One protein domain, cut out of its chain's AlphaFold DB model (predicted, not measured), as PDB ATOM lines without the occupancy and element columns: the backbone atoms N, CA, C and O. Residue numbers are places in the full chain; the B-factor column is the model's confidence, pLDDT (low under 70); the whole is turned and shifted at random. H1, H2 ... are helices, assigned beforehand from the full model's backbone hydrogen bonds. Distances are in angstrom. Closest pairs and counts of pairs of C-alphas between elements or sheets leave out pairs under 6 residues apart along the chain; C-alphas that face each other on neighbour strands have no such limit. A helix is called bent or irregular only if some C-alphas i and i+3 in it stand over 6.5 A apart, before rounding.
ATOM      1  N   THR A   2     120.619 -61.689 -46.100       70.81
ATOM      2  CA  THR A   2     120.239 -60.318 -45.730       70.81
ATOM      3  C   THR A   2     120.077 -60.213 -44.208       70.81
ATOM      4  O   THR A   2     119.544 -61.128 -43.579       70.81
ATOM      5  N   GLN A   3     120.537 -59.114 -43.596       71.00
ATOM      6  CA  GLN A   3     120.431 -58.866 -42.145       71.00
ATOM      7  C   GLN A   3     118.995 -59.077 -41.618       71.00
ATOM      8  O   GLN A   3     118.793 -59.621 -40.534       71.00
ATOM      9  N   ILE A   4     117.998 -58.753 -42.447       71.19
ATOM     10  CA  ILE A   4     116.566 -58.978 -42.202       71.19
ATOM     11  C   ILE A   4     116.242 -60.472 -42.018       71.19
ATOM     12  O   ILE A   4     115.526 -60.838 -41.088       71.19
ATOM     13  N   GLY A   5     116.801 -61.357 -42.849       75.25
ATOM     14  CA  GLY A   5     116.586 -62.802 -42.734       75.25
ATOM     15  C   GLY A   5     117.162 -63.393 -41.443       75.25
ATOM     16  O   GLY A   5     116.576 -64.309 -40.863       75.25
ATOM     17  N   CYS A   6     118.277 -62.845 -40.949       79.81
ATOM     18  CA  CYS A   6     118.847 -63.238 -39.660       79.81
ATOM     19  C   CYS A   6     117.956 -62.789 -38.488       79.81
ATOM     20  O   CYS A   6     117.659 -63.589 -37.600       79.81
ATOM     21  N   LEU A   7     117.449 -61.549 -38.534       80.50
ATOM     22  CA  LEU A   7     116.505 -61.025 -37.542       80.50
ATOM     23  C   LEU A   7     115.216 -61.854 -37.483       80.50
ATOM     24  O   LEU A   7     114.788 -62.232 -36.396       80.50
ATOM     25  N   LEU A   8     114.637 -62.219 -38.632       78.31
ATOM     26  CA  LEU A   8     113.439 -63.065 -38.678       78.31
ATOM     27  C   LEU A   8     113.685 -64.450 -38.065       78.31
ATOM     28  O   LEU A   8     112.883 -64.915 -37.256       78.31
ATOM     29  N   ARG A   9     114.820 -65.095 -38.366       84.12
ATOM     30  CA  ARG A   9     115.189 -66.373 -37.727       84.12
ATOM     31  C   ARG A   9     115.345 -66.235 -36.215       84.12
ATOM     32  O   ARG A   9     114.926 -67.123 -35.475       84.12
ATOM     33  N   LEU A  10     115.931 -65.133 -35.755       84.62
ATOM     34  CA  LEU A  10     116.075 -64.838 -34.332       84.62
ATOM     35  C   LEU A  10     114.704 -64.636 -33.667       84.62
ATOM     36  O   LEU A  10     114.472 -65.199 -32.599       84.62
ATOM     37  N   ARG A  11     113.761 -63.950 -34.324       83.44
ATOM     38  CA  ARG A  11     112.374 -63.809 -33.849       83.44
ATOM     39  C   ARG A  11     111.646 -65.143 -33.751       83.44
ATOM     40  O   ARG A  11     111.042 -65.420 -32.720       83.44
ATOM     41  N   VAL A  12     111.758 -66.003 -34.762       82.88
ATOM     42  CA  VAL A  12     111.161 -67.350 -34.724       82.88
ATOM     43  C   VAL A  12     111.743 -68.174 -33.572       82.88
ATOM     44  O   VAL A  12     110.995 -68.814 -32.835       82.88
ATOM     45  N   LYS A  13     113.063 -68.105 -33.347       85.56
ATOM     46  CA  LYS A  13     113.700 -68.758 -32.192       85.56
ATOM     47  C   LYS A  13     113.207 -68.192 -30.859       85.56
ATOM     48  O   LYS A  13     112.990 -68.967 -29.931       85.56
ATOM     49  N   MET A  14     113.001 -66.878 -30.755       82.00
ATOM     50  CA  MET A  14     112.423 -66.256 -29.559       82.00
ATOM     51  C   MET A  14     110.999 -66.754 -29.300       82.00
ATOM     52  O   MET A  14     110.697 -67.141 -28.178       82.00
ATOM     53  N   VAL A  15     110.152 -66.819 -30.329       80.38
ATOM     54  CA  VAL A  15     108.782 -67.343 -30.213       80.38
ATOM     55  C   VAL A  15     108.788 -68.814 -29.797       80.38
ATOM     56  O   VAL A  15     108.095 -69.190 -28.857       80.38
ATOM     57  N   SER A  16     109.623 -69.644 -30.424       82.56
ATOM     58  CA  SER A  16     109.780 -71.051 -30.037       82.56
ATOM     59  C   SER A  16     110.224 -71.193 -28.576       82.56
ATOM     60  O   SER A  16     109.638 -71.971 -27.822       82.56
ATOM     61  N   ARG A  17     111.187 -70.373 -28.140       81.81
ATOM     62  CA  ARG A  17     111.626 -70.333 -26.745       81.81
ATOM     63  C   ARG A  17     110.493 -69.927 -25.799       81.81
ATOM     64  O   ARG A  17     110.344 -70.553 -24.752       81.81
ATOM     65  N   LEU A  18     109.658 -68.955 -26.172       77.69
ATOM     66  CA  LEU A  18     108.483 -68.567 -25.385       77.69
ATOM     67  C   LEU A  18     107.544 -69.760 -25.171       77.69
ATOM     68  O   LEU A  18     107.191 -70.046 -24.030       77.69
ATOM     69  N   PHE A  19     107.214 -70.511 -26.225       76.75
ATOM     70  CA  PHE A  19     106.396 -71.725 -26.109       76.75
ATOM     71  C   PHE A  19     107.011 -72.761 -25.153       76.75
ATOM     72  O   PHE A  19     106.300 -73.348 -24.334       76.75
ATOM     73  N   THR A  20     108.335 -72.942 -25.192       78.62
ATOM     74  CA  THR A  20     109.017 -73.862 -24.266       78.62
ATOM     75  C   THR A  20     109.026 -73.368 -22.816       78.62
ATOM     76  O   THR A  20     108.829 -74.170 -21.906       78.62
ATOM     77  N   GLU A  21     109.195 -72.063 -22.576       76.31
ATOM     78  CA  GLU A  21     109.211 -71.484 -21.223       76.31
ATOM     79  C   GLU A  21     107.811 -71.423 -20.590       76.31
ATOM     80  O   GLU A  21     107.660 -71.609 -19.378       76.31
ATOM     81  N   LEU A  22     106.772 -71.202 -21.402       72.31
ATOM     82  CA  LEU A  22     105.369 -71.236 -20.982       72.31
ATOM     83  C   LEU A  22     104.925 -72.648 -20.575       72.31
ATOM     84  O   LEU A  22     104.170 -72.801 -19.606       72.31
ATOM     85  N   GLY A  23     105.438 -73.662 -21.274       80.19
ATOM     86  CA  GLY A  23     105.014 -75.051 -21.172       80.19
ATOM     87  C   GLY A  23     103.815 -75.327 -22.080       80.19
ATOM     88  O   GLY A  23     102.852 -74.560 -22.106       80.19
ATOM     89  N   TRP A  24     103.861 -76.455 -22.793       75.81
ATOM     90  CA  TRP A  24     102.915 -76.796 -23.862       75.81
ATOM     91  C   TRP A  24     101.441 -76.657 -23.449       75.81
ATOM     92  O   TRP A  24     100.643 -76.101 -24.195       75.81
ATOM     93  N   LEU A  25     101.087 -77.078 -22.230       76.75
ATOM     94  CA  LEU A  25      99.707 -77.040 -21.743       76.75
ATOM     95  C   LEU A  25      99.184 -75.605 -21.583       76.75
ATOM     96  O   LEU A  25      98.044 -75.319 -21.943       76.75
ATOM     97  N   ARG A  26     100.021 -74.674 -21.100       77.00
ATOM     98  CA  ARG A  26      99.640 -73.254 -20.997       77.00
ATOM     99  C   ARG A  26      99.537 -72.612 -22.370       77.00
ATOM    100  O   ARG A  26      98.663 -71.783 -22.585       77.00
ATOM    101  N   SER A  27     100.404 -73.009 -23.295       77.56
ATOM    102  CA  SER A  27     100.369 -72.527 -24.671       77.56
ATOM    103  C   SER A  27      99.115 -72.974 -25.417       77.56
ATOM    104  O   SER A  27      98.482 -72.149 -26.069       77.56
ATOM    105  N   VAL A  28      98.719 -74.243 -25.278       82.12
ATOM    106  CA  VAL A  28      97.462 -74.757 -25.844       82.12
ATOM    107  C   VAL A  28      96.271 -74.026 -25.232       82.12
ATOM    108  O   VAL A  28      95.414 -73.555 -25.972       82.12
ATOM    109  N   LEU A  29      96.253 -73.852 -23.905       79.62
ATOM    110  CA  LEU A  29      95.205 -73.083 -23.236       79.62
ATOM    111  C   LEU A  29      95.114 -71.660 -23.806       79.62
ATOM    112  O   LEU A  29      94.035 -71.243 -24.207       79.62
ATOM    113  N   LEU A  30      96.230 -70.934 -23.905       80.06
ATOM    114  CA  LEU A  30      96.248 -69.577 -24.462       80.06
ATOM    115  C   LEU A  30      95.749 -69.523 -25.910       80.06
ATOM    116  O   LEU A  30      95.009 -68.604 -26.249       80.06
ATOM    117  N   LEU A  31      96.114 -70.495 -26.749       81.38
ATOM    118  CA  LEU A  31      95.629 -70.573 -28.129       81.38
ATOM    119  C   LEU A  31      94.112 -70.785 -28.188       81.38
ATOM    120  O   LEU A  31      93.437 -70.105 -28.956       81.38
ATOM    121  N   VAL A  32      93.569 -71.672 -27.349       80.25
ATOM    122  CA  VAL A  32      92.117 -71.891 -27.246       80.25
ATOM    123  C   VAL A  32      91.415 -70.619 -26.773       80.25
ATOM    124  O   VAL A  32      90.443 -70.196 -27.393       80.25
ATOM    125  N   LEU A  33      91.931 -69.964 -25.729       76.12
ATOM    126  CA  LEU A  33      91.376 -68.707 -25.218       76.12
ATOM    127  C   LEU A  33      91.404 -67.597 -26.274       76.12
ATOM    128  O   LEU A  33      90.431 -66.859 -26.416       76.12
ATOM    129  N   MET A  34      92.492 -67.498 -27.037       77.12
ATOM    130  CA  MET A  34      92.616 -66.545 -28.136       77.12
ATOM    131  C   MET A  34      91.609 -66.848 -29.251       77.12
ATOM    132  O   MET A  34      90.963 -65.925 -29.739       77.12
ATOM    133  N   GLY A  35      91.418 -68.122 -29.605       75.44
ATOM    134  CA  GLY A  35      90.409 -68.548 -30.577       75.44
ATOM    135  C   GLY A  35      88.987 -68.194 -30.141       75.44
ATOM    136  O   GLY A  35      88.231 -67.629 -30.929       75.44
ATOM    137  N   ILE A  36      88.644 -68.439 -28.871       74.38
ATOM    138  CA  ILE A  36      87.350 -68.034 -28.304       74.38
ATOM    139  C   ILE A  36      87.211 -66.511 -28.339       74.38
ATOM    140  O   ILE A  36      86.181 -66.012 -28.778       74.38
ATOM    141  N   GLY A  37      88.248 -65.772 -27.932       69.94
ATOM    142  CA  GLY A  37      88.260 -64.310 -27.970       69.94
ATOM    143  C   GLY A  37      87.982 -63.769 -29.373       69.94
ATOM    144  O   GLY A  37      87.079 -62.957 -29.540       69.94
ATOM    145  N   VAL A  38      88.684 -64.280 -30.389       71.50
ATOM    146  CA  VAL A  38      88.459 -63.917 -31.799       71.50
ATOM    147  C   VAL A  38      87.046 -64.294 -32.256       71.50
ATOM    148  O   VAL A  38      86.402 -63.504 -32.940       71.50
ATOM    149  N   GLY A  39      86.529 -65.453 -31.840       71.19
ATOM    150  CA  GLY A  39      85.154 -65.867 -32.128       71.19
ATOM    151  C   GLY A  39      84.095 -64.971 -31.477       71.19
ATOM    152  O   GLY A  39      83.031 -64.776 -32.046       71.19
ATOM    153  N   GLN A  40      84.372 -64.375 -30.317       70.69
ATOM    154  CA  GLN A  40      83.462 -63.402 -29.702       70.69
ATOM    155  C   GLN A  40      83.471 -62.059 -30.445       70.69
ATOM    156  O   GLN A  40      82.436 -61.394 -30.507       70.69
ATOM    157  N   LEU A  41      84.592 -61.678 -31.074       71.25
ATOM    158  CA  LEU A  41      84.664 -60.444 -31.863       71.25
ATOM    159  C   LEU A  41      83.635 -60.438 -32.998       71.25
ATOM    160  O   LEU A  41      83.064 -59.390 -33.269       71.25
ATOM    161  N   THR A  42      83.298 -61.583 -33.606       71.88
ATOM    162  CA  THR A  42      82.326 -61.636 -34.720       71.88
ATOM    163  C   THR A  42      80.916 -61.159 -34.357       71.88
ATOM    164  O   THR A  42      80.130 -60.855 -35.256       71.88
ATOM    165  N   TYR A  43      80.595 -61.081 -33.065       75.75
ATOM    166  CA  TYR A  43      79.307 -60.604 -32.560       75.75
ATOM    167  C   TYR A  43      79.295 -59.101 -32.241       75.75
ATOM    168  O   TYR A  43      78.220 -58.524 -32.087       75.75
ATOM    169  N   VAL A  44      80.460 -58.448 -32.183       76.12
ATOM    170  CA  VAL A  44      80.574 -57.006 -31.933       76.12
ATOM    171  C   VAL A  44      80.366 -56.259 -33.248       76.12
ATOM    172  O   VAL A  44      81.211 -56.311 -34.140       76.12
TER     173      VAL A  44
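This is residues 2 to 44 of the 320 residues of an uncharacterized protein of Aliifodinibius halophilus (UniProt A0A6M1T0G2). Two long helices, H1 and H2, meet near their ends and make an open V, with the corner around residues 22 to 24 and the two arms spreading away from each other. Most of each arm sticks out free of the other, namely residues 2 to 17 on the H1 side and residues 31 to 44 on the H2 side. The printed part has 43 residues, with two named helices in the order H1, H2 and no named strand, and its class is all helix. The whole is extended, with a radius of gyration of the C-alphas of 14.7 A, and it is flat, spanning 43 by 25 by 7 A.

Begin with the longest helix, H1, residues 3 to 22, and look from there to H2, residues 24 to 41. The two are close but not clearly touching, with 1 pair of C-alphas within 8 A. That closest pair is the C-alphas of Phe 19 and Ser 27, 6.2 A apart. The lines of H1 and H2 are about perpendicular, at 76 degrees, and their centres are 20.7 A apart. In H1 and H2 every pair of O i and N i+4 is within hydrogen-bond range.

Find C-alpha 3 at (120.431, -58.866, -42.145); from there H1 runs 28.8 A to C-alpha 22 at (105.369, -71.236, -20.982). Pass Gly 23 and H2 begins at Trp 24, then runs 25.8 A to C-alpha 41 at (84.664, -60.444, -31.863). Neither helix is bent.

The two C-alphas farthest apart are those of Thr 2 and Tyr 43, at 43.0 A. The printed part has no cut, and the link from H1 to H2 is tight, with 1 residue. The mean pLDDT of the printed part is 77.4; look at residue 37 for the one value under 70.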